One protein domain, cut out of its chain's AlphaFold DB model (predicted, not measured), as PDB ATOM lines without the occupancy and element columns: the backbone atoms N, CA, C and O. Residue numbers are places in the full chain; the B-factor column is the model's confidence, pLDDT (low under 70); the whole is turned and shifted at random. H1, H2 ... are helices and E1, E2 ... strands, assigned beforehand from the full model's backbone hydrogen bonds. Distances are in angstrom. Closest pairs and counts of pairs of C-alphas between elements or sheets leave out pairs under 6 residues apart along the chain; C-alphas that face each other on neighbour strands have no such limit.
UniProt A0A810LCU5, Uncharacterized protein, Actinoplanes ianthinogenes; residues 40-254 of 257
ATOM      1  N   THR A  40     207.771 125.166 310.427       96.75
ATOM      2  CA  THR A  40     208.929 125.228 309.519       96.75
ATOM      3  C   THR A  40     208.615 124.629 308.147       96.75
ATOM      4  O   THR A  40     208.890 125.242 307.116       96.75
ATOM      5  N   THR A  41     207.978 123.457 308.112       96.56
ATOM      6  CA  THR A  41     207.583 122.794 306.862       96.56
ATOM      7  C   THR A  41     206.510 123.579 306.107       96.56
ATOM      8  O   THR A  41     206.563 123.672 304.877       96.56
ATOM      9  N   ARG A  42     205.542 124.172 306.818       95.69
ATOM     10  CA  ARG A  42     204.496 125.002 306.205       95.69
ATOM     11  C   ARG A  42     205.062 126.290 305.626       95.69
ATOM     12  O   ARG A  42     204.728 126.612 304.489       95.69
ATOM     13  N   ASP A  43     205.951 126.969 306.339       96.56
ATOM     14  CA  ASP A  43     206.600 128.193 305.863       96.56
ATOM     15  C   ASP A  43     207.467 127.914 304.625       96.56
ATOM     16  O   ASP A  43     207.329 128.596 303.605       96.56
ATOM     17  N   ALA A  44     208.265 126.839 304.648       97.56
ATOM     18  CA  ALA A  44     209.054 126.405 303.494       97.56
ATOM     19  C   ALA A  44     208.169 126.046 302.286       97.56
ATOM     20  O   ALA A  44     208.421 126.479 301.159       97.56
ATOM     21  N   THR A  45     207.082 125.299 302.511       96.94
ATOM     22  CA  THR A  45     206.151 124.923 301.435       96.94
ATOM     23  C   THR A  45     205.397 126.130 300.890       96.94
ATOM     24  O   THR A  45     205.195 126.234 299.681       96.94
ATOM     25  N   ARG A  46     205.019 127.082 301.749       96.56
ATOM     26  CA  ARG A  46     204.398 128.344 301.338       96.56
ATOM     27  C   ARG A  46     205.338 129.131 300.432       96.56
ATOM     28  O   ARG A  46     204.911 129.553 299.361       96.56
ATOM     29  N   ALA A  47     206.604 129.285 300.821       96.81
ATOM     30  CA  ALA A  47     207.606 129.960 300.001       96.81
ATOM     31  C   ALA A  47     207.785 129.268 298.639       96.81
ATOM     32  O   ALA A  47     207.807 129.938 297.604       96.81
ATOM     33  N   LYS A  48     207.822 127.928 298.621       97.00
ATOM     34  CA  LYS A  48     207.886 127.138 297.383       97.00
ATOM     35  C   LYS A  48     206.675 127.383 296.477       97.00
ATOM     36  O   LYS A  48     206.851 127.633 295.287       97.00
ATOM     37  N   ILE A  49     205.461 127.327 297.027       95.56
ATOM     38  CA  ILE A  49     204.213 127.564 296.284       95.56
ATOM     39  C   ILE A  49     204.210 128.968 295.674       95.56
ATOM     40  O   ILE A  49     203.966 129.098 294.479       95.56
ATOM     41  N   LEU A  50     204.559 129.996 296.454       95.31
ATOM     42  CA  LEU A  50     204.659 131.373 295.955       95.31
ATOM     43  C   LEU A  50     205.716 131.502 294.848       95.31
ATOM     44  O   LEU A  50     205.494 132.171 293.844       95.31
ATOM     45  N   GLY A  51     206.856 130.818 294.987       96.25
ATOM     46  CA  GLY A  51     207.879 130.757 293.942       96.25
ATOM     47  C   GLY A  51     207.354 130.170 292.628       96.25
ATOM     48  O   GLY A  51     207.586 130.746 291.568       96.25
ATOM     49  N   VAL A  52     206.610 129.061 292.691       95.38
ATOM     50  CA  VAL A  52     205.979 128.430 291.518       95.38
ATOM     51  C   VAL A  52     204.923 129.347 290.898       95.38
ATOM     52  O   VAL A  52     204.916 129.519 289.682       95.38
ATOM     53  N   GLN A  53     204.063 129.959 291.715       95.00
ATOM     54  CA  GLN A  53     203.015 130.870 291.245       95.00
ATOM     55  C   GLN A  53     203.612 132.065 290.500       95.00
ATOM     56  O   GLN A  53     203.242 132.302 289.356       95.00
ATOM     57  N   ARG A  54     204.619 132.732 291.077       95.56
ATOM     58  CA  ARG A  54     205.320 133.843 290.413       95.56
ATOM     59  C   ARG A  54     206.056 133.413 289.151       95.56
ATOM     60  O   ARG A  54     206.003 134.119 288.151       95.56
ATOM     61  N   LYS A  55     206.727 132.255 289.177       96.31
ATOM     62  CA  LYS A  55     207.471 131.731 288.020       96.31
ATOM     63  C   LYS A  55     206.577 131.536 286.798       96.31
ATOM     64  O   LYS A  55     207.041 131.729 285.682       96.31
ATOM     65  N   TYR A  56     205.339 131.099 287.012       96.12
ATOM     66  CA  TYR A  56     204.420 130.776 285.927       96.12
ATOM     67  C   TYR A  56     203.332 131.828 285.713       96.12
ATOM     68  O   TYR A  56     202.545 131.663 284.790       96.12
ATOM     69  N   ALA A  57     203.267 132.897 286.510       95.25
ATOM     70  CA  ALA A  57     202.259 133.944 286.370       95.25
ATOM     71  C   ALA A  57     202.199 134.477 284.926       95.25
ATOM     72  O   ALA A  57     203.221 134.773 284.310       95.25
ATOM     73  N   GLY A  58     200.990 134.546 284.361       94.31
ATOM     74  CA  GLY A  58     200.760 134.996 282.986       94.31
ATOM     75  C   GLY A  58     201.081 133.963 281.897       94.31
ATOM     76  O   GLY A  58     200.699 134.172 280.742       94.31
ATOM     77  N   HIS A  59     201.708 132.825 282.229       96.00
ATOM     78  CA  HIS A  59     201.916 131.753 281.255       96.00
ATOM     79  C   HIS A  59     200.578 131.314 280.677       96.00
ATOM     80  O   HIS A  59     199.656 130.966 281.418       96.00
ATOM     81  N   THR A  60     200.509 131.296 279.350       94.88
ATOM     82  CA  THR A  60     199.282 131.009 278.616       94.88
ATOM     83  C   THR A  60     199.455 129.795 277.711       94.88
ATOM     84  O   THR A  60     200.489 129.620 277.071       94.88
ATOM     85  N   VAL A  61     198.435 128.938 277.673       94.69
ATOM     86  CA  VAL A  61     198.318 127.822 276.731       94.69
ATOM     87  C   VAL A  61     197.049 128.004 275.909       94.69
ATOM     88  O   VAL A  61     195.954 128.091 276.466       94.69
ATOM     89  N   THR A  62     197.193 128.040 274.588       94.50
ATOM     90  CA  THR A  62     196.070 128.169 273.653       94.50
ATOM     91  C   THR A  62     195.294 126.861 273.525       94.50
ATOM     92  O   THR A  62     195.859 125.764 273.552       94.50
ATOM     93  N   ARG A  63     193.978 126.976 273.361       94.12
ATOM     94  CA  ARG A  63     193.031 125.884 273.137       94.12
ATOM     95  C   ARG A  63     192.143 126.205 271.942       94.12
ATOM     96  O   ARG A  63     191.684 127.332 271.777       94.12
ATOM     97  N   SER A  64     191.875 125.186 271.133       94.12
ATOM     98  CA  SER A  64     190.947 125.296 270.008       94.12
ATOM     99  C   SER A  64     189.509 125.452 270.503       94.12
ATOM    100  O   SER A  64     189.106 124.782 271.454       94.12
ATOM    101  N   LEU A  65     188.704 126.249 269.797       92.69
ATOM    102  CA  LEU A  65     187.256 126.320 270.019       92.69
ATOM    103  C   LEU A  65     186.538 125.008 269.709       92.69
ATOM    104  O   LEU A  65     185.429 124.793 270.187       92.69
ATOM    105  N   SER A  66     187.166 124.121 268.930       94.12
ATOM    106  CA  SER A  66     186.640 122.780 268.669       94.12
ATOM    107  C   SER A  66     186.717 121.855 269.892       94.12
ATOM    108  O   SER A  66     186.067 120.809 269.897       94.12
ATOM    109  N   ASP A  67     187.460 122.240 270.939       93.56
ATOM    110  CA  ASP A  67     187.534 121.489 272.188       93.56
ATOM    111  C   ASP A  67     186.124 121.287 272.779       93.56
ATOM    112  O   ASP A  67     185.393 122.267 272.966       93.56
ATOM    113  N   PRO A  68     185.727 120.043 273.117       95.31
ATOM    114  CA  PRO A  68     184.369 119.752 273.570       95.31
ATOM    115  C   PRO A  68     183.896 120.607 274.752       95.31
ATOM    116  O   PRO A  68     182.733 121.004 274.798       95.31
ATOM    117  N   SER A  69     184.789 120.927 275.692       94.00
ATOM    118  CA  SER A  69     184.449 121.743 276.865       94.00
ATOM    119  C   SER A  69     184.277 123.228 276.525       94.00
ATOM    120  O   SER A  69     183.422 123.890 277.115       94.00
ATOM    121  N   VAL A  70     185.023 123.739 275.538       92.56
ATOM    122  CA  VAL A  70     184.869 125.112 275.033       92.56
ATOM    123  C   VAL A  70     183.564 125.228 274.247       92.56
ATOM    124  O   VAL A  70     182.755 126.114 274.530       92.56
ATOM    125  N   ARG A  71     183.285 124.269 273.352       95.19
ATOM    126  CA  ARG A  71     182.004 124.187 272.630       95.19
ATOM    127  C   ARG A  71     180.813 124.135 273.578       95.19
ATOM    128  O   ARG A  71     179.838 124.854 273.377       95.19
ATOM    129  N   GLN A  72     180.891 123.305 274.619       93.69
ATOM    130  CA  GLN A  72     179.825 123.192 275.611       93.69
ATOM    131  C   GLN A  72     179.611 124.509 276.367       93.69
ATOM    132  O   GLN A  72     178.469 124.873 276.644       93.69
ATOM    133  N   TYR A  73     180.686 125.232 276.696       92.88
ATOM    134  CA  TYR A  73     180.582 126.543 277.331       92.88
ATOM    135  C   TYR A  73     179.925 127.576 276.418       92.88
ATOM    136  O   TYR A  73     179.051 128.309 276.883       92.88
ATOM    137  N   LEU A  74     180.301 127.631 275.139       92.19
ATOM    138  CA  LEU A  74     179.712 128.553 274.163       92.19
ATOM    139  C   LEU A  74     178.226 128.257 273.913       92.19
ATOM    140  O   LEU A  74     177.419 129.179 273.923       92.19
ATOM    141  N   ALA A  75     177.852 126.980 273.801       93.94
ATOM    142  CA  ALA A  75     176.473 126.553 273.547       93.94
ATOM    143  C   ALA A  75     175.534 126.647 274.768       93.94
ATOM    144  O   ALA A  75     174.322 126.477 274.632       93.94
ATOM    145  N   ALA A  76     176.057 126.869 275.977       92.69
ATOM    146  CA  ALA A  76     175.236 126.940 277.181       92.69
ATOM    147  C   ALA A  76     174.426 128.250 277.233       92.69
ATOM    148  O   ALA A  76     174.996 129.321 277.445       92.69
ATOM    149  N   GLY A  77     173.101 128.145 277.078       89.12
ATOM    150  CA  GLY A  77     172.194 129.299 277.015       89.12
ATOM    151  C   GLY A  77     171.729 129.846 278.371       89.12
ATOM    152  O   GLY A  77     171.605 131.056 278.530       89.12
ATOM    153  N   ASP A  78     171.499 128.990 279.372       92.50
ATOM    154  CA  ASP A  78     171.018 129.421 280.693       92.50
ATOM    155  C   ASP A  78     172.138 129.498 281.748       92.50
ATOM    156  O   ASP A  78     173.168 128.828 281.658       92.50
ATOM    157  N   LYS A  79     171.917 130.282 282.814       88.12
ATOM    158  CA  LYS A  79     172.901 130.531 283.887       88.12
ATOM    159  C   LYS A  79     173.405 129.254 284.572       88.12
ATOM    160  O   LYS A  79     174.583 129.176 284.934       88.12
ATOM    161  N   ARG A  80     172.541 128.256 284.786       88.38
ATOM    162  CA  ARG A  80     172.908 127.006 285.469       88.38
ATOM    163  C   ARG A  80     173.773 126.143 284.557       88.38
ATOM    164  O   ARG A  80     174.823 125.671 284.996       88.38
ATOM    165  N   SER A  81     173.368 125.981 283.301       89.81
ATOM    166  CA  SER A  81     174.156 125.267 282.292       89.81
ATOM    167  C   SER A  81     175.488 125.963 282.033       89.81
ATOM    168  O   SER A  81     176.520 125.296 281.998       89.81
ATOM    169  N   LYS A  82     175.500 127.301 281.965       88.56
ATOM    170  CA  LYS A  82     176.719 128.100 281.778       88.56
ATOM    171  C   LYS A  82     177.699 127.911 282.927       88.56
ATOM    172  O   LYS A  82     178.887 127.727 282.684       88.56
ATOM    173  N   ARG A  83     177.213 127.881 284.174       87.94
ATOM    174  CA  ARG A  83     178.046 127.575 285.347       87.94
ATOM    175  C   ARG A  83     178.666 126.180 285.251       87.94
ATOM    176  O   ARG A  83     179.873 126.053 285.413       87.94
ATOM    177  N   LYS A  84     177.867 125.151 284.961       89.38
ATOM    178  CA  LYS A  84     178.367 123.772 284.838       89.38
ATOM    179  C   LYS A  84     179.386 123.633 283.703       89.38
ATOM    180  O   LYS A  84     180.421 122.997 283.873       89.38
ATOM    181  N   ALA A  85     179.104 124.237 282.549       91.19
ATOM    182  CA  ALA A  85     180.008 124.219 281.406       91.19
ATOM    183  C   ALA A  85     181.298 125.006 281.684       91.19
ATOM    184  O   ALA A  85     182.373 124.593 281.267       91.19
ATOM    185  N   SER A  86     181.205 126.098 282.444       90.69
ATOM    186  CA  SER A  86     182.350 126.871 282.922       90.69
ATOM    187  C   SER A  86     183.255 126.048 283.847       90.69
ATOM    188  O   SER A  86     184.463 125.990 283.627       90.69
ATOM    189  N   GLU A  87     182.681 125.347 284.830       90.62
ATOM    190  CA  GLU A  87     183.418 124.428 285.712       90.62
ATOM    191  C   GLU A  87     184.147 123.349 284.881       90.62
ATOM    192  O   GLU A  87     185.360 123.183 285.008       90.62
ATOM    193  N   ALA A  88     183.450 122.707 283.935       92.44
ATOM    194  CA  ALA A  88     184.041 121.705 283.042       92.44
ATOM    195  C   ALA A  88     185.153 122.270 282.136       92.44
ATOM    196  O   ALA A  88     186.179 121.616 281.924       92.44
ATOM    197  N   MET A  89     184.973 123.483 281.607       93.56
ATOM    198  CA  MET A  89     185.974 124.163 280.786       93.56
ATOM    199  C   MET A  89     187.227 124.501 281.596       93.56
ATOM    200  O   MET A  89     188.333 124.303 281.087       93.56
ATOM    201  N   GLY A  90     187.056 124.947 282.846       93.69
ATOM    202  CA  GLY A  90     188.142 125.194 283.791       93.69
ATOM    203  C   GLY A  90     188.939 123.928 284.094       93.69
ATOM    204  O   GLY A  90     190.151 123.914 283.897       93.69
ATOM    205  N   GLU A  91     188.272 122.840 284.492       95.31
ATOM    206  CA  GLU A  91     188.925 121.544 284.752       95.31
ATOM    207  C   GLU A  91     189.698 121.031 283.523       95.31
ATOM    208  O   GLU A  91     190.839 120.580 283.629       95.31
ATOM    209  N   SER A  92     189.111 121.148 282.329       95.25
ATOM    210  CA  SER A  92     189.787 120.775 281.081       95.25
ATOM    211  C   SER A  92     190.975 121.693 280.755       95.25
ATOM    212  O   SER A  92     191.994 121.254 280.209       95.25
ATOM    213  N   GLY A  93     190.888 122.970 281.129       95.44
ATOM    214  CA  GLY A  93     192.002 123.908 281.046       95.44
ATOM    215  C   GLY A  93     193.146 123.535 281.987       95.44
ATOM    216  O   GLY A  93     194.299 123.500 281.566       95.44
ATOM    217  N   ALA A  94     192.842 123.134 283.221       96.88
ATOM    218  CA  ALA A  94     193.837 122.617 284.158       96.88
ATOM    219  C   ALA A  94     194.560 121.374 283.623       96.88
ATOM    220  O   ALA A  94     195.782 121.279 283.726       96.88
ATOM    221  N   VAL A  95     193.845 120.452 282.974       97.75
ATOM    222  CA  VAL A  95     194.463 119.290 282.311       97.75
ATOM    223  C   VAL A  95     195.354 119.726 281.147       97.75
ATOM    224  O   VAL A  95     196.459 119.208 280.994       97.75
ATOM    225  N   THR A  96     194.915 120.702 280.348       97.19
ATOM    226  CA  THR A  96     195.736 121.301 279.280       97.19
ATOM    227  C   THR A  96     197.041 121.878 279.837       97.19
ATOM    228  O   THR A  96     198.120 121.588 279.314       97.19
ATOM    229  N   TRP A  97     196.964 122.621 280.943       97.12
ATOM    230  CA  TRP A  97     198.141 123.124 281.646       97.12
ATOM    231  C   TRP A  97     199.051 121.987 282.131       97.12
ATOM    232  O   TRP A  97     200.245 121.997 281.838       97.12
ATOM    233  N   LEU A  98     198.502 120.970 282.803       97.88
ATOM    234  CA  LEU A  98     199.269 119.825 283.307       97.88
ATOM    235  C   LEU A  98     200.007 119.086 282.185       97.88
ATOM    236  O   LEU A  98     201.179 118.747 282.349       97.88
ATOM    237  N   ARG A  99     199.367 118.882 281.028       97.88
ATOM    238  CA  ARG A  99     200.007 118.293 279.837       97.88
ATOM    239  C   ARG A  99     201.189 119.141 279.369       97.88
ATOM    240  O   ARG A  99     202.265 118.605 279.119       97.88
ATOM    241  N   SER A 100     201.021 120.463 279.311       96.44
ATOM    242  CA  SER A 100     202.103 121.387 278.945       96.44
ATOM    243  C   SER A 100     203.255 121.367 279.958       96.44
ATOM    244  O   SER A 100     204.421 121.306 279.561       96.44
ATOM    245  N   ARG A 101     202.932 121.363 281.258       95.88
ATOM    246  CA  ARG A 101     203.879 121.406 282.383       95.88
ATOM    247  C   ARG A 101     204.689 120.122 282.542       95.88
ATOM    248  O   ARG A 101     205.868 120.196 282.879       95.88
ATOM    249  N   THR A 102     204.059 118.969 282.336       96.69
ATOM    250  CA  THR A 102     204.658 117.644 282.583       96.69
ATOM    251  C   THR A 102     205.111 116.940 281.307       96.69
ATOM    252  O   THR A 102     205.795 115.926 281.390       96.69
ATOM    253  N   LYS A 103     204.720 117.448 280.128       96.81
ATOM    254  CA  LYS A 103     204.918 116.804 278.815       96.81
ATOM    255  C   LYS A 103     204.325 115.390 278.733       96.81
ATOM    256  O   LYS A 103     204.760 114.570 277.929       96.81
ATOM    257  N   ARG A 104     203.301 115.106 279.544       96.44
ATOM    258  CA  ARG A 104     202.599 113.817 279.586       96.44
ATOM    259  C   ARG A 104     201.216 113.911 278.959       96.44
ATOM    260  O   ARG A 104     200.553 114.945 279.018       96.44
ATOM    261  N   ARG A 105     200.748 112.787 278.414       96.56
ATOM    262  CA  ARG A 105     199.337 112.599 278.060       96.56
ATOM    263  C   ARG A 105     198.564 112.300 279.342       96.56
ATOM    264  O   ARG A 105     198.791 111.269 279.957       96.56
ATOM    265  N   ILE A 106     197.697 113.224 279.741       97.19
ATOM    266  CA  ILE A 106     196.929 113.162 280.993       97.19
ATOM    267  C   ILE A 106     195.454 113.309 280.639       97.19
ATOM    268  O   ILE A 106     195.111 114.276 279.957       97.19
ATOM    269  N   ASN A 107     194.575 112.404 281.068       96.69
ATOM    270  CA  ASN A 107     193.128 112.640 280.991       96.69
ATOM    271  C   ASN A 107     192.590 113.139 282.333       96.69
ATOM    272  O   ASN A 107     193.348 113.372 283.273       96.69
ATOM    273  N   LEU A 108     191.275 113.328 282.412       96.50
ATOM    274  CA  LEU A 108     190.595 113.685 283.648       96.50
ATOM    275  C   LEU A 108     189.659 112.564 284.074       96.50
ATOM    276  O   LEU A 108     188.641 112.306 283.429       96.50
ATOM    277  N   SER A 109     189.978 111.947 285.201       96.44
ATOM    278  CA  SER A 109     189.084 111.049 285.906       96.44
ATOM    279  C   SER A 109     188.266 111.824 286.932       96.44
ATOM    280  O   SER A 109     188.744 112.743 287.597       96.44
ATOM    281  N   ARG A 110     186.999 111.434 287.065       95.25
ATOM    282  CA  ARG A 110     186.077 111.956 288.075       95.25
ATOM    283  C   ARG A 110     185.567 110.781 288.894       95.25
ATOM    284  O   ARG A 110     184.603 110.132 288.471       95.25
ATOM    285  N   PRO A 111     186.267 110.426 289.983       95.69
ATOM    286  CA  PRO A 111     185.865 109.312 290.820       95.69
ATOM    287  C   PRO A 111     184.495 109.545 291.460       95.69
ATOM    288  O   PRO A 111     184.136 110.663 291.834       95.69
ATOM    289  N   THR A 112     183.737 108.468 291.607       95.50
ATOM    290  CA  THR A 112     182.422 108.434 292.259       95.50
ATOM    291  C   THR A 112     182.378 107.274 293.249       95.50
ATOM    292  O   THR A 112     183.301 106.470 293.314       95.50
ATOM    293  N   VAL A 113     181.292 107.135 294.011       94.50
ATOM    294  CA  VAL A 113     181.107 105.960 294.879       94.50
ATOM    295  C   VAL A 113     181.077 104.657 294.066       94.50
ATOM    296  O   VAL A 113     181.661 103.666 294.486       94.50
ATOM    297  N   SER A 114     180.454 104.668 292.881       95.88
ATOM    298  CA  SER A 114     180.395 103.505 291.982       95.88
ATOM    299  C   SER A 114     181.693 103.243 291.215       95.88
ATOM    300  O   SER A 114     181.917 102.127 290.758       95.88
ATOM    301  N   ARG A 115     182.559 104.252 291.074       95.38
ATOM    302  CA  ARG A 115     183.874 104.146 290.435       95.38
ATOM    303  C   ARG A 115     184.900 104.944 291.247       95.38
ATOM    304  O   ARG A 115     185.229 106.073 290.866       95.38
ATOM    305  N   PRO A 116     185.340 104.410 292.397       95.25
ATOM    306  CA  PRO A 116     186.152 105.158 293.345       95.25
ATOM    307  C   PRO A 116     187.585 105.332 292.848       95.25
ATOM    308  O   PRO A 116     188.042 104.645 291.938       95.25
ATOM    309  N   PHE A 117     188.311 106.251 293.476       94.38
ATOM    310  CA  PHE A 117     189.722 106.476 293.190       94.38
ATOM    311  C   PHE A 117     190.582 105.280 293.638       94.38
ATOM    312  O   PHE A 117     190.492 104.847 294.790       94.38
ATOM    313  N   THR A 118     191.432 104.750 292.756       93.06
ATOM    314  CA  THR A 118     192.201 103.516 293.016       93.06
ATOM    315  C   THR A 118     193.716 103.660 292.906       93.06
ATOM    316  O   THR A 118     194.416 102.713 293.258       93.06
ATOM    317  N   TRP A 119     194.246 104.800 292.458       91.38
ATOM    318  CA  TRP A 119     195.693 104.948 292.276       91.38
ATOM    319  C   TRP A 119     196.441 105.115 293.602       91.38
ATOM    320  O   TRP A 119     195.930 105.686 294.567       91.38
ATOM    321  N   SER A 120     197.677 104.618 293.640       89.00
ATOM    322  CA  SER A 120     198.604 104.796 294.757       89.00
ATOM    323  C   SER A 120     199.572 105.950 294.494       89.00
ATOM    324  O   SER A 120     199.833 106.331 293.354       89.00
ATOM    325  N   PHE A 121     200.130 106.510 295.564       88.44
ATOM    326  CA  PHE A 121     201.179 107.529 295.497       88.44
ATOM    327  C   PHE A 121     202.553 106.866 295.534       88.44
ATOM    328  O   PHE A 121     203.235 106.872 296.558       88.44
ATOM    329  N   SER A 122     202.931 106.242 294.422       92.25
ATOM    330  CA  SER A 122     204.197 105.517 294.310       92.25
ATOM    331  C   SER A 122     205.277 106.415 293.682       92.25
ATOM    332  O   SER A 122     205.058 106.942 292.587       92.25
ATOM    333  N   PRO A 123     206.443 106.612 294.332       92.31
ATOM    334  CA  PRO A 123     207.576 107.317 293.731       92.31
ATOM    335  C   PRO A 123     207.974 106.721 292.375       92.31
ATOM    336  O   PRO A 123     207.987 105.506 292.206       92.31
ATOM    337  N   GLY A 124     208.265 107.580 291.402       94.50
ATOM    338  CA  GLY A 124     208.611 107.213 290.026       94.50
ATOM    339  C   GLY A 124     207.429 106.787 289.149       94.50
ATOM    340  O   GLY A 124     207.562 106.775 287.927       94.50
ATOM    341  N   VAL A 125     206.261 106.493 289.734       96.31
ATOM    342  CA  VAL A 125     205.095 105.998 288.994       96.31
ATOM    343  C   VAL A 125     204.016 107.082 288.935       96.31
ATOM    344  O   VAL A 125     203.354 107.336 289.944       96.31
ATOM    345  N   PRO A 126     203.824 107.743 287.781       97.25
ATOM    346  CA  PRO A 126     202.762 108.725 287.593       97.25
ATOM    347  C   PRO A 126     201.385 108.065 287.668       97.25
ATOM    348  O   PRO A 126     201.223 106.874 287.396       97.25
ATOM    349  N   TRP A 127     200.362 108.863 287.939       97.56
ATOM    350  CA  TRP A 127     198.995 108.438 287.657       97.56
ATOM    351  C   TRP A 127     198.709 108.446 286.163       97.56
ATOM    352  O   TRP A 127     199.313 109.201 285.405       97.56
ATOM    353  N   ALA A 128     197.753 107.618 285.746       95.81
ATOM    354  CA  ALA A 128     197.279 107.625 284.368       95.81
ATOM    355  C   ALA A 128     196.516 108.922 284.046       95.81
ATOM    356  O   ALA A 128     196.735 109.530 282.999       95.81
ATOM    357  N   ASP A 129     195.670 109.380 284.977       97.56
ATOM    358  CA  ASP A 129     194.860 110.581 284.801       97.56
ATOM    359  C   ASP A 129     195.008 111.546 285.982       97.56
ATOM    360  O   ASP A 129     195.331 111.167 287.111       97.56
ATOM    361  N   ALA A 130     194.707 112.815 285.724       97.81
ATOM    362  CA  ALA A 130     194.381 113.764 286.775       97.81
ATOM    363  C   ALA A 130     193.007 113.426 287.366       97.81
ATOM    364  O   ALA A 130     192.157 112.835 286.698       97.81
ATOM    365  N   VAL A 131     192.768 113.828 288.609       97.19
ATOM    366  CA  VAL A 131     191.496 113.616 289.302       97.19
ATOM    367  C   VAL A 131     190.847 114.929 289.684       97.19
ATOM    368  O   VAL A 131     191.511 115.824 290.201       97.19
ATOM    369  N   ALA A 132     189.539 115.003 289.470       95.69
ATOM    370  CA  ALA A 132     188.669 116.037 290.011       95.69
ATOM    371  C   ALA A 132     187.543 115.368 290.799       95.69
ATOM    372  O   ALA A 132     186.951 114.384 290.346       95.69
ATOM    373  N   PHE A 133     187.238 115.894 291.981       92.75
ATOM    374  CA  PHE A 133     186.070 115.465 292.745       92.75
ATOM    375  C   PHE A 133     184.988 116.528 292.643       92.75
ATOM    376  O   PHE A 133     185.267 117.720 292.640       92.75
ATOM    377  N   HIS A 134     183.730 116.101 292.626       85.25
ATOM    378  CA  HIS A 134     182.615 117.036 292.694       85.25
ATOM    379  C   HIS A 134     182.212 117.335 294.143       85.25
ATOM    380  O   HIS A 134     182.282 116.479 295.041       85.25
ATOM    381  N   GLY A 135     181.703 118.550 294.339       79.44
ATOM    382  CA  GLY A 135     181.100 119.019 295.582       79.44
ATOM    383  C   GLY A 135     181.909 120.112 296.268       79.44
ATOM    384  O   GLY A 135     182.985 120.501 295.833       79.44
ATOM    385  N   SER A 136     181.374 120.636 297.364       71.44
ATOM    386  CA  SER A 136     182.094 121.618 298.170       71.44
ATOM    387  C   SER A 136     183.263 120.966 298.915       71.44
ATOM    388  O   SER A 136     183.153 119.837 299.399       71.44
ATOM    389  N   ASN A 137     184.329 121.739 299.124       73.56
ATOM    390  CA  ASN A 137     185.490 121.376 299.945       73.56
ATOM    391  C   ASN A 137     186.385 120.261 299.376       73.56
ATOM    392  O   ASN A 137     186.912 119.446 300.130       73.56
ATOM    393  N   VAL A 138     186.564 120.238 298.062       79.12
ATOM    394  CA  VAL A 138     187.528 119.369 297.375       79.12
ATOM    395  C   VAL A 138     188.471 120.203 296.523       79.12
ATOM    396  O   VAL A 138     188.196 121.376 296.279       79.12
ATOM    397  N   THR A 139     189.598 119.615 296.127       72.31
ATOM    398  CA  THR A 139     190.489 120.214 295.132       72.31
ATOM    399  C   THR A 139     189.839 120.178 293.753       72.31
ATOM    400  O   THR A 139     189.094 119.244 293.450       72.31
ATOM    401  N   ASP A 140     190.147 121.179 292.922       81.81
ATOM    402  CA  ASP A 140     189.599 121.267 291.565       81.81
ATOM    403  C   ASP A 140     190.226 120.176 290.674       81.81
ATOM    404  O   ASP A 140     189.520 119.288 290.211       81.81
ATOM    405  N   VAL A 141     191.554 120.172 290.485       96.94
ATOM    406  CA  VAL A 141     192.261 119.112 289.737       96.94
ATOM    407  C   VAL A 141     193.564 118.724 290.440       96.94
ATOM    408  O   VAL A 141     194.332 119.580 290.874       96.94
ATOM    409  N   THR A 142     193.826 117.423 290.578       97.94
ATOM    410  CA  THR A 142     195.017 116.863 291.242       97.94
ATOM    411  C   THR A 142     195.693 115.809 290.370       97.94
ATOM    412  O   THR A 142     195.014 114.960 289.802       97.94
ATOM    413  N   TYR A 143     197.022 115.824 290.268       98.44
ATOM    414  CA  TYR A 143     197.772 114.864 289.460       98.44
ATOM    415  C   TYR A 143     199.143 114.544 290.062       98.44
ATOM    416  O   TYR A 143     199.911 115.449 290.369       98.44
ATOM    417  N   TRP A 144     199.466 113.261 290.203       98.19
ATOM    418  CA  TRP A 144     200.795 112.792 290.598       98.19
ATOM    419  C   TRP A 144     201.608 112.421 289.357       98.19
ATOM    420  O   TRP A 144     201.197 111.552 288.588       98.19
ATOM    421  N   ASP A 145     202.770 113.045 289.160       97.88
ATOM    422  CA  ASP A 145     203.616 112.794 287.980       97.88
ATOM    423  C   ASP A 145     204.735 111.757 288.202       97.88
ATOM    424  O   ASP A 145     205.521 111.498 287.285       97.88
ATOM    425  N   GLY A 146     204.791 111.159 289.397       96.94
ATOM    426  CA  GLY A 146     205.864 110.269 289.849       96.94
ATOM    427  C   GLY A 146     206.866 110.942 290.796       96.94
ATOM    428  O   GLY A 146     207.563 110.246 291.533       96.94
ATOM    429  N   ALA A 147     206.928 112.272 290.833       97.19
ATOM    430  CA  ALA A 147     207.856 113.032 291.672       97.19
ATOM    431  C   ALA A 147     207.162 114.124 292.497       97.19
ATOM    432  O   ALA A 147     207.492 114.317 293.671       97.19
ATOM    433  N   LEU A 148     206.209 114.827 291.889       97.62
ATOM    434  CA  LEU A 148     205.472 115.950 292.445       97.62
ATOM    435  C   LEU A 148     203.968 115.707 292.349       97.62
ATOM    436  O   LEU A 148     203.440 115.196 291.355       97.62
ATOM    437  N   LEU A 149     203.268 116.127 293.400       97.94
ATOM    438  CA  LEU A 149     201.826 116.261 293.379       97.94
ATOM    439  C   LEU A 149     201.467 117.657 292.874       97.94
ATOM    440  O   LEU A 149     201.756 118.662 293.521       97.94
ATOM    441  N   HIS A 150     200.823 117.704 291.718       98.25
ATOM    442  CA  HIS A 150     200.317 118.919 291.102       98.25
ATOM    443  C   HIS A 150     198.879 119.146 291.540       98.25
ATOM    444  O   HIS A 150     198.021 118.288 291.325       98.25
ATOM    445  N   ILE A 151     198.606 120.309 292.119       97.62
ATOM    446  CA  ILE A 151     197.259 120.781 292.421       97.62
ATOM    447  C   ILE A 151     197.002 122.022 291.578       97.62
ATOM    448  O   ILE A 151     197.744 123.004 291.650       97.62
ATOM    449  N   VAL A 152     195.941 121.984 290.784       96.81
ATOM    450  CA  VAL A 152     195.526 123.112 289.957       96.81
ATOM    451  C   VAL A 152     194.141 123.547 290.403       96.81
ATOM    452  O   VAL A 152     193.178 122.796 290.264       96.81
ATOM    453  N   GLU A 153     194.047 124.760 290.945       93.19
ATOM    454  CA  GLU A 153     192.768 125.436 291.141       93.19
ATOM    455  C   GLU A 153     192.281 125.954 289.781       93.19
ATOM    456  O   GLU A 153     192.950 126.756 289.133       93.19
ATOM    457  N   ALA A 154     191.138 125.465 289.316       91.88
ATOM    458  CA  ALA A 154     190.720 125.579 287.930       91.88
ATOM    459  C   ALA A 154     189.465 126.445 287.823       91.88
ATOM    460  O   ALA A 154     188.422 126.129 288.393       91.88
ATOM    461  N   LYS A 155     189.547 127.546 287.074       88.88
ATOM    462  CA  LYS A 155     188.399 128.412 286.786       88.88
ATOM    463  C   LYS A 155     188.146 128.462 285.290       88.88
ATOM    464  O   LYS A 155     189.086 128.477 284.502       88.88
ATOM    465  N   GLY A 156     186.877 128.478 284.907       84.94
ATOM    466  CA  GLY A 156     186.462 128.666 283.524       84.94
ATOM    467  C   GLY A 156     185.598 129.908 283.344       84.94
ATOM    468  O   GLY A 156     185.029 130.452 284.297       84.94
ATOM    469  N   GLY A 157     185.496 130.341 282.093       82.31
ATOM    470  CA  GLY A 157     184.545 131.330 281.604       82.31
ATOM    471  C   GLY A 157     184.620 132.657 282.350       82.31
ATOM    472  O   GLY A 157     185.666 133.062 282.849       82.31
ATOM    473  N   GLY A 158     183.465 133.307 282.504       66.75
ATOM    474  CA  GLY A 158     183.328 134.527 283.313       66.75
ATOM    475  C   GLY A 158     183.474 134.312 284.827       66.75
ATOM    476  O   GLY A 158     183.240 135.233 285.598       66.75
ATOM    477  N   SER A 159     183.810 133.096 285.280       61.44
ATOM    478  CA  SER A 159     184.122 132.809 286.689       61.44
ATOM    479  C   SER A 159     185.614 132.947 287.003       61.44
ATOM    480  O   SER A 159     186.048 132.461 288.052       61.44
ATOM    481  N   ALA A 160     186.382 133.599 286.118       55.00
ATOM    482  CA  ALA A 160     187.717 134.096 286.433       55.00
ATOM    483  C   ALA A 160     187.676 134.768 287.812       55.00
ATOM    484  O   ALA A 160     186.734 135.508 288.108       55.00
ATOM    485  N   LEU A 161     188.631 134.438 288.688       52.88
ATOM    486  CA  LEU A 161     188.669 135.029 290.024       52.88
ATOM    487  C   LEU A 161     188.777 136.542 289.838       52.88
ATOM    488  O   LEU A 161     189.825 137.033 289.432       52.88
ATOM    489  N   SER A 162     187.690 137.269 290.096       45.41
ATOM    490  CA  SER A 162     187.768 138.709 290.283       45.41
ATOM    491  C   SER A 162     188.807 138.958 291.371       45.41
ATOM    492  O   SER A 162     188.806 138.254 292.386       45.41
ATOM    493  N   THR A 163     189.691 139.924 291.150       41.75
ATOM    494  CA  THR A 163     190.590 140.485 292.161       41.75
ATOM    495  C   THR A 163     189.757 140.824 293.404       41.75
ATOM    496  O   THR A 163     188.941 141.737 293.408       41.75
ATOM    497  N   GLY A 164     189.829 139.954 294.412       46.12
ATOM    498  CA  GLY A 164     188.787 139.816 295.436       46.12
ATOM    499  C   GLY A 164     188.519 138.340 295.714       46.12
ATOM    500  O   GLY A 164     187.479 137.795 295.345       46.12
ATOM    501  N   MET A 165     189.516 137.675 296.307       53.03
ATOM    502  CA  MET A 165     189.532 136.241 296.607       53.03
ATOM    503  C   MET A 165     188.183 135.783 297.176       53.03
ATOM    504  O   MET A 165     187.761 136.255 298.233       53.03
ATOM    505  N   ARG A 166     187.513 134.823 296.520       61.56
ATOM    506  CA  ARG A 166     186.337 134.161 297.101       61.56
ATOM    507  C   ARG A 166     186.815 133.303 298.265       61.56
ATOM    508  O   ARG A 166     187.102 132.119 298.119       61.56
ATOM    509  N   ALA A 167     186.956 133.933 299.423       69.62
ATOM    510  CA  ALA A 167     187.450 133.287 300.618       69.62
ATOM    511  C   ALA A 167     186.381 132.311 301.127       69.62
ATOM    512  O   ALA A 167     185.226 132.691 301.370       69.62
ATOM    513  N   ARG A 168     186.752 131.038 301.270       87.25
ATOM    514  CA  ARG A 168     185.867 130.035 301.873       87.25
ATOM    515  C   ARG A 168     185.917 130.171 303.386       87.25
ATOM    516  O   ARG A 168     186.956 130.533 303.931       87.25
ATOM    517  N   ILE A 169     184.811 129.854 304.058       90.81
ATOM    518  CA  ILE A 169     184.819 129.709 305.517       90.81
ATOM    519  C   ILE A 169     185.795 128.586 305.859       90.81
ATOM    520  O   ILE A 169     185.656 127.462 305.366       90.81
ATOM    521  N   GLN A 170     186.775 128.917 306.685       92.50
ATOM    522  CA  GLN A 170     187.808 128.008 307.129       92.50
ATOM    523  C   GLN A 170     187.203 126.968 308.069       92.50
ATOM    524  O   GLN A 170     186.611 127.303 309.103       92.50
ATOM    525  N   ARG A 171     187.338 125.694 307.708       93.00
ATOM    526  CA  ARG A 171     186.816 124.578 308.500       93.00
ATOM    527  C   ARG A 171     187.856 123.987 309.426       93.00
ATOM    528  O   ARG A 171     187.463 123.531 310.490       93.00
ATOM    529  N   TYR A 172     189.116 124.014 309.028       93.38
ATOM    530  CA  TYR A 172     190.233 123.464 309.771       93.38
ATOM    531  C   TYR A 172     191.302 124.524 309.970       93.38
ATOM    532  O   TYR A 172     191.617 125.309 309.071       93.38
ATOM    533  N   ASP A 173     191.851 124.548 311.170       91.19
ATOM    534  CA  ASP A 173     193.009 125.350 311.504       91.19
ATOM    535  C   ASP A 173     194.267 124.740 310.839       91.19
ATOM    536  O   ASP A 173     194.551 123.553 311.032       91.19
ATOM    537  N   PRO A 174     195.017 125.494 310.011       89.00
ATOM    538  CA  PRO A 174     196.185 124.971 309.319       89.00
ATOM    539  C   PRO A 174     197.377 124.721 310.250       89.00
ATOM    540  O   PRO A 174     198.320 124.057 309.820       89.00
ATOM    541  N   ASP A 175     197.388 125.295 311.457       89.50
ATOM    542  CA  ASP A 175     198.405 125.120 312.497       89.50
ATOM    543  C   ASP A 175     198.165 123.881 313.340       89.50
ATOM    544  O   ASP A 175     199.125 123.191 313.670       89.50
ATOM    545  N   THR A 176     196.910 123.580 313.659       89.69
ATOM    546  CA  THR A 176     196.584 122.504 314.607       89.69
ATOM    547  C   THR A 176     195.902 121.300 313.972       89.69
ATOM    548  O   THR A 176     195.715 120.297 314.654       89.69
ATOM    549  N   ALA A 177     195.520 121.385 312.693       88.31
ATOM    550  CA  ALA A 177     194.649 120.429 312.001       88.31
ATOM    551  C   ALA A 177     193.225 120.326 312.576       88.31
ATOM    552  O   ALA A 177     192.390 119.620 312.021       88.31
ATOM    553  N   GLN A 178     192.909 121.040 313.659       91.88
ATOM    554  CA  GLN A 178     191.635 120.880 314.344       91.88
ATOM    555  C   GLN A 178     190.495 121.539 313.573       91.88
ATOM    556  O   GLN A 178     190.642 122.597 312.957       91.88
ATOM    557  N   MET A 179     189.315 120.921 313.641       91.81
ATOM    558  CA  MET A 179     188.105 121.509 313.086       91.81
ATOM    559  C   MET A 179     187.699 122.747 313.895       91.81
ATOM    560  O   MET A 179     187.429 122.663 315.092       91.81
ATOM    561  N   ASN A 180     187.545 123.878 313.212       91.25
ATOM    562  CA  ASN A 180     186.997 125.096 313.788       91.25
ATOM    563  C   ASN A 180     185.570 124.850 314.313       91.25
ATOM    564  O   ASN A 180     184.714 124.336 313.566       91.25
ATOM    565  N   PRO A 181     185.263 125.269 315.557       92.44
ATOM    566  CA  PRO A 181     183.941 125.102 316.143       92.44
ATOM    567  C   PRO A 181     182.840 125.658 315.244       92.44
ATOM    568  O   PRO A 181     182.990 126.702 314.606       92.44
ATOM    569  N   GLN A 182     181.689 124.985 315.212       91.81
ATOM    570  CA  GLN A 182     180.562 125.427 314.389       91.81
ATOM    571  C   GLN A 182     180.123 126.858 314.726       91.81
ATOM    572  O   GLN A 182     179.876 127.628 313.804       91.81
ATOM    573  N   LYS A 183     180.112 127.234 316.015       92.38
ATOM    574  CA  LYS A 183     179.799 128.602 316.462       92.38
ATOM    575  C   LYS A 183     180.722 129.645 315.825       92.38
ATOM    576  O   LYS A 183     180.243 130.659 315.341       92.38
ATOM    577  N   LEU A 184     182.027 129.366 315.756       90.88
ATOM    578  CA  LEU A 184     182.998 130.255 315.113       90.88
ATOM    579  C   LEU A 184     182.751 130.360 313.601       90.88
ATOM    580  O   LEU A 184     182.831 131.439 313.028       90.88
ATOM    581  N   ARG A 185     182.396 129.248 312.951       89.12
ATOM    582  CA  ARG A 185     182.079 129.209 311.512       89.12
ATOM    583  C   ARG A 185     180.744 129.874 311.152       89.12
ATOM    584  O   ARG A 185     180.517 130.145 309.978       89.12
ATOM    585  N   GLN A 186     179.874 130.090 312.136       92.81
ATOM    586  CA  GLN A 186     178.568 130.745 312.009       92.81
ATOM    587  C   GLN A 186     178.550 132.148 312.634       92.81
ATOM    588  O   GLN A 186     177.481 132.746 312.746       92.81
ATOM    589  N   SER A 187     179.701 132.668 313.071       91.75
ATOM    590  CA  SER A 187     179.788 134.014 313.638       91.75
ATOM    591  C   SER A 187     179.532 135.084 312.567       91.75
ATOM    592  O   SER A 187     179.522 134.791 311.371       91.75
ATOM    593  N   ALA A 188     179.353 136.340 312.991       91.25
ATOM    594  CA  ALA A 188     179.203 137.475 312.072       91.25
ATOM    595  C   ALA A 188     180.430 137.669 311.156       91.25
ATOM    596  O   ALA A 188     180.295 138.125 310.023       91.25
ATOM    597  N   SER A 189     181.608 137.254 311.632       88.25
ATOM    598  CA  SER A 189     182.890 137.364 310.932       88.25
ATOM    599  C   SER A 189     183.630 136.026 311.012       88.25
ATOM    600  O   SER A 189     184.582 135.892 311.786       88.25
ATOM    601  N   PRO A 190     183.181 134.994 310.272       89.94
ATOM    602  CA  PRO A 190     183.799 133.681 310.348       89.94
ATOM    603  C   PRO A 190     185.214 133.740 309.756       89.94
ATOM    604  O   PRO A 190     185.430 134.469 308.782       89.94
ATOM    605  N   PRO A 191     186.175 132.956 310.276       89.81
ATOM    606  CA  PRO A 191     187.508 132.891 309.694       89.81
ATOM    607  C   PRO A 191     187.404 132.413 308.246       89.81
ATOM    608  O   PRO A 191     186.675 131.460 307.940       89.81
ATOM    609  N   ARG A 192     188.109 133.086 307.335       90.75
ATOM    610  CA  ARG A 192     188.092 132.755 305.910       90.75
ATOM    611  C   ARG A 192     189.503 132.495 305.417       90.75
ATOM    612  O   ARG A 192     190.426 133.224 305.753       90.75
ATOM    613  N   VAL A 193     189.642 131.479 304.575       90.06
ATOM    614  CA  VAL A 193     190.889 131.201 303.865       90.06
ATOM    615  C   VAL A 193     190.721 131.547 302.405       90.06
ATOM    616  O   VAL A 193     189.739 131.180 301.749       90.06
ATOM    617  N   SER A 194     191.695 132.284 301.905       90.12
ATOM    618  CA  SER A 194     191.656 132.802 300.557       90.12
ATOM    619  C   SER A 194     192.247 131.804 299.567       90.12
ATOM    620  O   SER A 194     193.246 131.146 299.857       90.12
ATOM    621  N   GLN A 195     191.632 131.695 298.392       88.75
ATOM    622  CA  GLN A 195     192.066 130.825 297.294       88.75
ATOM    623  C   GLN A 195     193.542 131.032 296.933       88.75
ATOM    624  O   GLN A 195     194.114 132.074 297.240       88.75
ATOM    625  N   ARG A 196     194.178 130.055 296.277       89.31
ATOM    626  CA  ARG A 196     195.621 130.105 295.931       89.31
ATOM    627  C   ARG A 196     196.612 130.110 297.109       89.31
ATOM    628  O   ARG A 196     197.814 130.018 296.880       89.31
ATOM    629  N   THR A 197     196.154 130.149 298.362       92.50
ATOM    630  CA  THR A 197     197.038 130.088 299.540       92.50
ATOM    631  C   THR A 197     197.270 128.654 300.023       92.50
ATOM    632  O   THR A 197     196.411 127.783 299.865       92.50
ATOM    633  N   LEU A 198     198.407 128.406 300.685       94.62
ATOM    634  CA  LEU A 198     198.663 127.118 301.344       94.62
ATOM    635  C   LEU A 198     197.586 126.793 302.395       94.62
ATOM    636  O   LEU A 198     197.137 125.655 302.468       94.62
ATOM    637  N   ALA A 199     197.118 127.787 303.159       93.62
ATOM    638  CA  ALA A 199     196.062 127.597 304.157       93.62
ATOM    639  C   ALA A 199     194.751 127.090 303.532       93.62
ATOM    640  O   ALA A 199     194.115 126.187 304.068       93.62
ATOM    641  N   TYR A 200     194.378 127.611 302.359       93.44
ATOM    642  CA  TYR A 200     193.218 127.129 301.609       93.44
ATOM    643  C   TYR A 200     193.375 125.675 301.158       93.44
ATOM    644  O   TYR A 200     192.436 124.885 301.277       93.44
ATOM    645  N   LEU A 201     194.566 125.303 300.684       94.88
ATOM    646  CA  LEU A 201     194.850 123.931 300.275       94.88
ATOM    647  C   LEU A 201     194.823 122.955 301.463       94.88
ATOM    648  O   LEU A 201     194.248 121.875 301.345       94.88
ATOM    649  N   ILE A 202     195.381 123.349 302.611       95.19
ATOM    650  CA  ILE A 202     195.331 122.564 303.854       95.19
ATOM    651  C   ILE A 202     193.874 122.365 304.309       95.19
ATOM    652  O   ILE A 202     193.466 121.237 304.586       95.19
ATOM    653  N   ASP A 203     193.060 123.425 304.309       94.31
ATOM    654  CA  ASP A 203     191.640 123.355 304.683       94.31
ATOM    655  C   ASP A 203     190.835 122.425 303.752       94.31
ATOM    656  O   ASP A 203     189.958 121.676 304.199       94.31
ATOM    657  N   ILE A 204     191.141 122.421 302.447       94.75
ATOM    658  CA  ILE A 204     190.595 121.440 301.499       94.75
ATOM    659  C   ILE A 204     191.048 120.024 301.851       94.75
ATOM    660  O   ILE A 204     190.209 119.129 301.916       94.75
ATOM    661  N   ALA A 205     192.344 119.808 302.067       95.56
ATOM    662  CA  ALA A 205     192.896 118.478 302.280       95.56
ATOM    663  C   ALA A 205     192.290 117.805 303.521       95.56
ATOM    664  O   ALA A 205     191.802 116.678 303.422       95.56
ATOM    665  N   TYR A 206     192.187 118.525 304.644       95.12
ATOM    666  CA  TYR A 206     191.482 118.031 305.834       95.12
ATOM    667  C   TYR A 206     189.985 117.814 305.581       95.12
ATOM    668  O   TYR A 206     189.425 116.792 305.982       95.12
ATOM    669  N   SER A 207     189.329 118.699 304.824       94.25
ATOM    670  CA  SER A 207     187.929 118.491 304.424       94.25
ATOM    671  C   SER A 207     187.728 117.217 303.593       94.25
ATOM    672  O   SER A 207     186.711 116.537 303.750       94.25
ATOM    673  N   MET A 208     188.682 116.877 302.723       95.06
ATOM    674  CA  MET A 208     188.671 115.641 301.941       95.06
ATOM    675  C   MET A 208     188.915 114.420 302.831       95.06
ATOM    676  O   MET A 208     188.184 113.439 302.701       95.06
ATOM    677  N   CYS A 209     189.884 114.491 303.750       94.19
ATOM    678  CA  CYS A 209     190.174 113.440 304.731       94.19
ATOM    679  C   CYS A 209     188.958 113.098 305.597       94.19
ATOM    680  O   CYS A 209     188.652 111.923 305.786       94.19
ATOM    681  N   ALA A 210     188.237 114.116 306.069       92.94
ATOM    682  CA  ALA A 210     187.051 113.960 306.906       92.94
ATOM    683  C   ALA A 210     185.767 113.626 306.121       92.94
ATOM    684  O   ALA A 210     184.691 113.472 306.710       92.94
ATOM    685  N   SER A 211     185.831 113.558 304.788       92.00
ATOM    686  CA  SER A 211     184.651 113.275 303.977       92.00
ATOM    687  C   SER A 211     184.132 111.860 304.224       92.00
ATOM    688  O   SER A 211     184.876 110.885 304.191       92.00
ATOM    689  N   LYS A 212     182.809 111.739 304.381       93.12
ATOM    690  CA  LYS A 212     182.113 110.445 304.455       93.12
ATOM    691  C   LYS A 212     181.886 109.808 303.077       93.12
ATOM    692  O   LYS A 212     181.361 108.699 303.007       93.12
ATOM    693  N   SER A 213     182.240 110.506 301.991       92.31
ATOM    694  CA  SER A 213     182.092 109.975 300.636       92.31
ATOM    695  C   SER A 213     182.986 108.753 300.430       92.31
ATOM    696  O   SER A 213     184.158 108.747 300.804       92.31
ATOM    697  N   GLN A 214     182.436 107.720 299.795       94.75
ATOM    698  CA  GLN A 214     183.153 106.481 299.482       94.75
ATOM    699  C   GLN A 214     183.879 106.522 298.128       94.75
ATOM    700  O   GLN A 214     184.507 105.542 297.743       94.75
ATOM    701  N   ASP A 215     183.880 107.667 297.437       94.56
ATOM    702  CA  ASP A 215     184.672 107.894 296.211       94.56
ATOM    703  C   ASP A 215     186.196 107.913 296.435       94.56
ATOM    704  O   ASP A 215     186.966 108.084 295.490       94.56
ATOM    705  N   ARG A 216     186.628 107.712 297.688       94.75
ATOM    706  CA  ARG A 216     188.021 107.685 298.147       94.75
ATOM    707  C   ARG A 216     188.756 109.022 298.022       94.75
ATOM    708  O   ARG A 216     189.986 109.040 298.084       94.75
ATOM    709  N   ARG A 217     188.043 110.158 298.001       95.44
ATOM    710  CA  ARG A 217     188.666 111.494 298.101       95.44
ATOM    711  C   ARG A 217     189.543 111.675 299.340       95.44
ATOM    712  O   ARG A 217     190.527 112.403 299.284       95.44
ATOM    713  N   ALA A 218     189.251 110.962 300.428       94.12
ATOM    714  CA  ALA A 218     190.090 110.961 301.625       94.12
ATOM    715  C   ALA A 218     191.531 110.486 301.353       94.12
ATOM    716  O   ALA A 218     192.455 110.971 301.998       94.12
ATOM    717  N   LEU A 219     191.751 109.585 300.384       94.25
ATOM    718  CA  LEU A 219     193.103 109.164 299.992       94.25
ATOM    719  C   LEU A 219     193.872 110.301 299.314       94.25
ATOM    720  O   LEU A 219     195.046 110.512 299.607       94.25
ATOM    721  N   VAL A 220     193.194 111.067 298.458       95.94
ATOM    722  CA  VAL A 220     193.785 112.236 297.798       95.94
ATOM    723  C   VAL A 220     194.047 113.352 298.812       95.94
ATOM    724  O   VAL A 220     195.128 113.926 298.802       95.94
ATOM    725  N   GLY A 221     193.126 113.587 299.757       95.50
ATOM    726  CA  GLY A 221     193.334 114.512 300.879       95.50
ATOM    727  C   GLY A 221     194.587 114.181 301.697       95.50
ATOM    728  O   GLY A 221     195.442 115.042 301.891       95.50
ATOM    729  N   LYS A 222     194.753 112.913 302.098       94.75
ATOM    730  CA  LYS A 222     195.940 112.451 302.841       94.75
ATOM    731  C   LYS A 222     197.228 112.696 302.074       94.75
ATOM    732  O   LYS A 222     198.235 113.091 302.647       94.75
ATOM    733  N   ALA A 223     197.204 112.476 300.772       94.81
ATOM    734  CA  ALA A 223     198.396 112.649 299.978       94.81
ATOM    735  C   ALA A 223     198.732 114.104 299.662       94.81
ATOM    736  O   ALA A 223     199.910 114.414 299.527       94.81
ATOM    737  N   ILE A 224     197.742 115.000 299.615       96.25
ATOM    738  CA  ILE A 224     198.000 116.444 299.619       96.25
ATOM    739  C   ILE A 224     198.763 116.820 300.892       96.25
ATOM    740  O   ILE A 224     199.801 117.467 300.797       96.25
ATOM    741  N   LEU A 225     198.306 116.364 302.065       95.75
ATOM    742  CA  LEU A 225     198.995 116.621 303.337       95.75
ATOM    743  C   LEU A 225     200.422 116.049 303.336       95.75
ATOM    744  O   LEU A 225     201.362 116.769 303.661       95.75
ATOM    745  N   ASN A 226     200.601 114.803 302.884       95.00
ATOM    746  CA  ASN A 226     201.926 114.182 302.777       95.00
ATOM    747  C   ASN A 226     202.846 114.933 301.798       95.00
ATOM    748  O   ASN A 226     204.033 115.084 302.067       95.00
ATOM    749  N   ALA A 227     202.316 115.412 300.667       96.06
ATOM    750  CA  ALA A 227     203.087 116.155 299.673       96.06
ATOM    751  C   ALA A 227     203.484 117.552 300.169       96.06
ATOM    752  O   ALA A 227     204.575 118.019 299.840       96.06
ATOM    753  N   ILE A 228     202.631 118.209 300.966       96.31
ATOM    754  CA  ILE A 228     202.988 119.446 301.675       96.31
ATOM    755  C   ILE A 228     204.125 119.150 302.645       96.31
ATOM    756  O   ILE A 228     205.144 119.829 302.629       96.31
ATOM    757  N   GLU A 229     203.985 118.105 303.452       95.50
ATOM    758  CA  GLU A 229     204.984 117.776 304.458       95.50
ATOM    759  C   GLU A 229     206.351 117.425 303.854       95.50
ATOM    760  O   GLU A 229     207.387 117.891 304.321       95.50
ATOM    761  N   SER A 230     206.362 116.640 302.778       95.25
ATOM    762  CA  SER A 230     207.595 116.254 302.098       95.25
ATOM    763  C   SER A 230     208.121 117.328 301.137       95.25
ATOM    764  O   SER A 230     209.070 117.062 300.401       95.25
ATOM    765  N   GLY A 231     207.453 118.481 301.024       96.00
ATOM    766  CA  GLY A 231     207.774 119.520 300.042       96.00
ATOM    767  C   GLY A 231     207.635 119.075 298.578       96.00
ATOM    768  O   GLY A 231     208.172 119.731 297.683       96.00
ATOM    769  N   LYS A 232     206.916 117.983 298.285       97.19
ATOM    770  CA  LYS A 232     206.727 117.406 296.935       97.19
ATOM    771  C   LYS A 232     205.421 117.863 296.290       97.19
ATOM    772  O   LYS A 232     204.685 117.068 295.713       97.19
ATOM    773  N   ILE A 233     205.138 119.156 296.395       97.38
ATOM    774  CA  ILE A 233     203.905 119.753 295.883       97.38
ATOM    775  C   ILE A 233     204.181 120.941 294.956       97.38
ATOM    776  O   ILE A 233     205.146 121.685 295.166       97.38
ATOM    777  N   GLU A 234     203.329 121.097 293.942       97.25
ATOM    778  CA  GLU A 234     203.134 122.319 293.155       97.25
ATOM    779  C   GLU A 234     201.656 122.714 293.244       97.25
ATOM    780  O   GLU A 234     200.776 121.884 293.017       97.25
ATOM    781  N   TYR A 235     201.381 123.973 293.591       96.75
ATOM    782  CA  TYR A 235     200.018 124.488 293.701       96.75
ATOM    783  C   TYR A 235     199.890 125.841 293.010       96.75
ATOM    784  O   TYR A 235     200.571 126.800 293.369       96.75
ATOM    785  N   LEU A 236     198.997 125.924 292.029       95.25
ATOM    786  CA  LEU A 236     198.723 127.149 291.286       95.25
ATOM    787  C   LEU A 236     197.252 127.225 290.882       95.25
ATOM    788  O   LEU A 236     196.525 126.233 290.952       95.25
ATOM    789  N   ALA A 237     196.830 128.405 290.440       93.62
ATOM    790  CA  ALA A 237     195.521 128.605 289.841       93.62
ATOM    791  C   ALA A 237     195.643 128.903 288.350       93.62
ATOM    792  O   ALA A 237     196.553 129.614 287.921       93.62
ATOM    793  N   VAL A 238     194.687 128.394 287.580       93.88
ATOM    794  CA  VAL A 238     194.529 128.710 286.162       93.88
ATOM    795  C   VAL A 238     193.139 129.271 285.893       93.88
ATOM    796  O   VAL A 238     192.140 128.816 286.457       93.88
ATOM    797  N   SER A 239     193.083 130.236 284.984       92.44
ATOM    798  CA  SER A 239     191.851 130.765 284.415       92.44
ATOM    799  C   SER A 239     191.749 130.332 282.963       92.44
ATOM    800  O   SER A 239     192.691 130.515 282.196       92.44
ATOM    801  N   THR A 240     190.617 129.749 282.590       92.44
ATOM    802  CA  THR A 240     190.314 129.383 281.211       92.44
ATOM    803  C   THR A 240     189.256 130.320 280.653       92.44
ATOM    804  O   THR A 240     188.139 130.337 281.174       92.44
ATOM    805  N   LYS A 241     189.563 131.058 279.588       92.25
ATOM    806  CA  LYS A 241     188.634 132.006 278.953       92.25
ATOM    807  C   LYS A 241     188.566 131.786 277.448       92.25
ATOM    808  O   LYS A 241     189.526 131.311 276.858       92.25
ATOM    809  N   VAL A 242     187.421 132.106 276.854       91.38
ATOM    810  CA  VAL A 242     187.331 132.359 275.410       91.38
ATOM    811  C   VAL A 242     187.780 133.801 275.213       91.38
ATOM    812  O   VAL A 242     187.375 134.661 276.000       91.38
ATOM    813  N   GLU A 243     188.681 134.042 274.266       90.94
ATOM    814  CA  GLU A 243     189.168 135.396 274.011       90.94
ATOM    815  C   GLU A 243     188.099 136.254 273.320       90.94
ATOM    816  O   GLU A 243     187.209 135.707 272.672       90.94
ATOM    817  N   PRO A 244     188.155 137.594 273.451       87.69
ATOM    818  CA  PRO A 244     187.137 138.492 272.896       87.69
ATOM    819  C   PRO A 244     186.966 138.420 271.377       87.69
ATOM    820  O   PRO A 244     185.952 138.876 270.859       87.69
ATOM    821  N   ASP A 245     187.968 137.902 270.669       88.06
ATOM    822  CA  ASP A 245     187.936 137.716 269.222       88.06
ATOM    823  C   ASP A 245     187.190 136.440 268.798       88.06
ATOM    824  O   ASP A 245     187.037 136.202 267.602       88.06
ATOM    825  N   ASP A 246     186.755 135.613 269.757       85.25
ATOM    826  CA  ASP A 246     186.106 134.321 269.535       85.25
ATOM    827  C   ASP A 246     186.870 133.436 268.533       85.25
ATOM    828  O   ASP A 246     186.265 132.671 267.783       85.25
ATOM    829  N   THR A 247     188.210 133.515 268.507       88.50
ATOM    830  CA  THR A 247     189.041 132.657 267.637       88.50
ATOM    831  C   THR A 247     189.662 131.488 268.393       88.50
ATOM    832  O   THR A 247     189.929 130.425 267.824       88.50
ATOM    833  N   HIS A 248     189.861 131.649 269.702       90.50
ATOM    834  CA  HIS A 248     190.464 130.639 270.555       90.50
ATOM    835  C   HIS A 248     190.054 130.797 272.021       90.50
ATOM    836  O   HIS A 248     189.460 131.785 272.448       90.50
ATOM    837  N   ALA A 249     190.382 129.775 272.808       92.44
ATOM    838  CA  ALA A 249     190.373 129.860 274.255       92.44
ATOM    839  C   ALA A 249     191.809 129.832 274.786       92.44
ATOM    840  O   ALA A 249     192.705 129.251 274.174       92.44
ATOM    841  N   THR A 250     192.029 130.411 275.955       92.94
ATOM    842  CA  THR A 250     193.321 130.413 276.638       92.94
ATOM    843  C   THR A 250     193.187 129.811 278.021       92.94
ATOM    844  O   THR A 250     192.143 129.904 278.664       92.94
ATOM    845  N   VAL A 251     194.255 129.161 278.473       93.88
ATOM    846  CA  VAL A 251     194.474 128.786 279.870       93.88
ATOM    847  C   VAL A 251     195.635 129.619 280.370       93.88
ATOM    848  O   VAL A 251     196.763 129.388 279.942       93.88
ATOM    849  N   THR A 252     195.371 130.551 281.273       94.62
ATOM    850  CA  THR A 252     196.386 131.444 281.832       94.62
ATOM    851  C   THR A 252     196.606 131.121 283.301       94.62
ATOM    852  O   THR A 252     195.653 131.057 284.082       94.62
ATOM    853  N   VAL A 253     197.861 130.924 283.696       93.75
ATOM    854  CA  VAL A 253     198.236 130.826 285.110       93.75
ATOM    855  C   VAL A 253     198.058 132.196 285.755       93.75
ATOM    856  O   VAL A 253     198.569 133.204 285.268       93.75
ATOM    857  N   MET A 254     197.302 132.234 286.845       90.38
ATOM    858  CA  MET A 254     196.907 133.483 287.488       90.38
ATOM    859  C   MET A 254     198.055 134.068 288.315       90.38
ATOM    860  O   MET A 254     198.704 133.331 289.057       90.38
TER     861      MET A 254
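Overview. This is residues 40 to 254 of the 257 residues of an uncharacterized protein of Actinoplanes ianthinogenes (UniProt A0A810LCU5). A curled, twisted sheet of five strands wraps round the long helix H3, with H1 packed on the opposite face. The hairpin H2 and H3, the hairpin H5 and H6 and the small sheet E2 E3 complete the body; H4, between two long links, lies farthest from the middle. The printed part has 215 residues, with six named helices and seven named strands in the order H1 E1 H2 H3 E2 E3 E4 E5 H4 H5 H6 E6 E7. The large sheet, order E1 E7 E6 E5 E4, is mixed, and the class is mixed, helices and strands. The whole is compact, radius of gyration of the C-alphas 17.0 A, and spans 49 by 46 by 39 A.

Arrangement. In the large sheet E6, residues 233 to 242, and E5, residues 149 to 156, are parallel, with N 151 and O 234 2.8 A apart. E5 and E4, residues 141 to 144, form an antiparallel hairpin, with N 143 and O 150 2.9 A apart. E6 and E7, residues 249 to 253, form another, with N 252 and O 239 2.8 A apart. E1, residues 60 to 63, is antiparallel to E7, with N 61 and O 251 2.9 A apart. The sheet curls round H3, residues 79 to 102; the closest C-alphas of H3 and E5 are those of Gly 90 and Gly 156, 3.9 A apart. H2, residues 68 to 75, is on the same face and touches H3 at a shallow tilt of 29 degrees, opposite ways, as a helical hairpin, closest at C-alphas Tyr 73 and Ala 85, 4.7 A. H1, residues 40 to 56, is on the opposite face, over E6 at a height over the sheet of 8.1 A. H5, residues 198 to 209, and H6, residues 217 to 229, form a helical hairpin, closest at C-alphas Cys 209 and Ala 218, 4.0 A. With H4, residues 182 to 185, between as well, E5, H4, H5, H6 and E6 make a strand-helix-strand unit, two parallel neighbour strands with helices between. E2, residues 107 to 109, and E3, residues 129 to 131, are parallel, with N 109 and O 130 2.8 A apart. Every O i to N i+4 pair is within hydrogen-bond range in H1, H2, H3, H5 and H6; H4 is too short for one.

Along the chain. H1 begins at C-alpha 40, (208.929, 125.228, 309.519), and is 24.7 A long. H3 is 34.3 A, E6 29.2 A and E5 22.1 A long. E7 ends at C-alpha 253, (198.236, 130.826, 285.110).

Size, cuts and confidence. The C-alphas farthest apart are those of Lys 183 and Thr 247, 49.9 A. The printed part has no cut. The links E2 to E3, E5 to H4 and H4 to H5 are long. Residues 158 to 167 have pLDDT under 70.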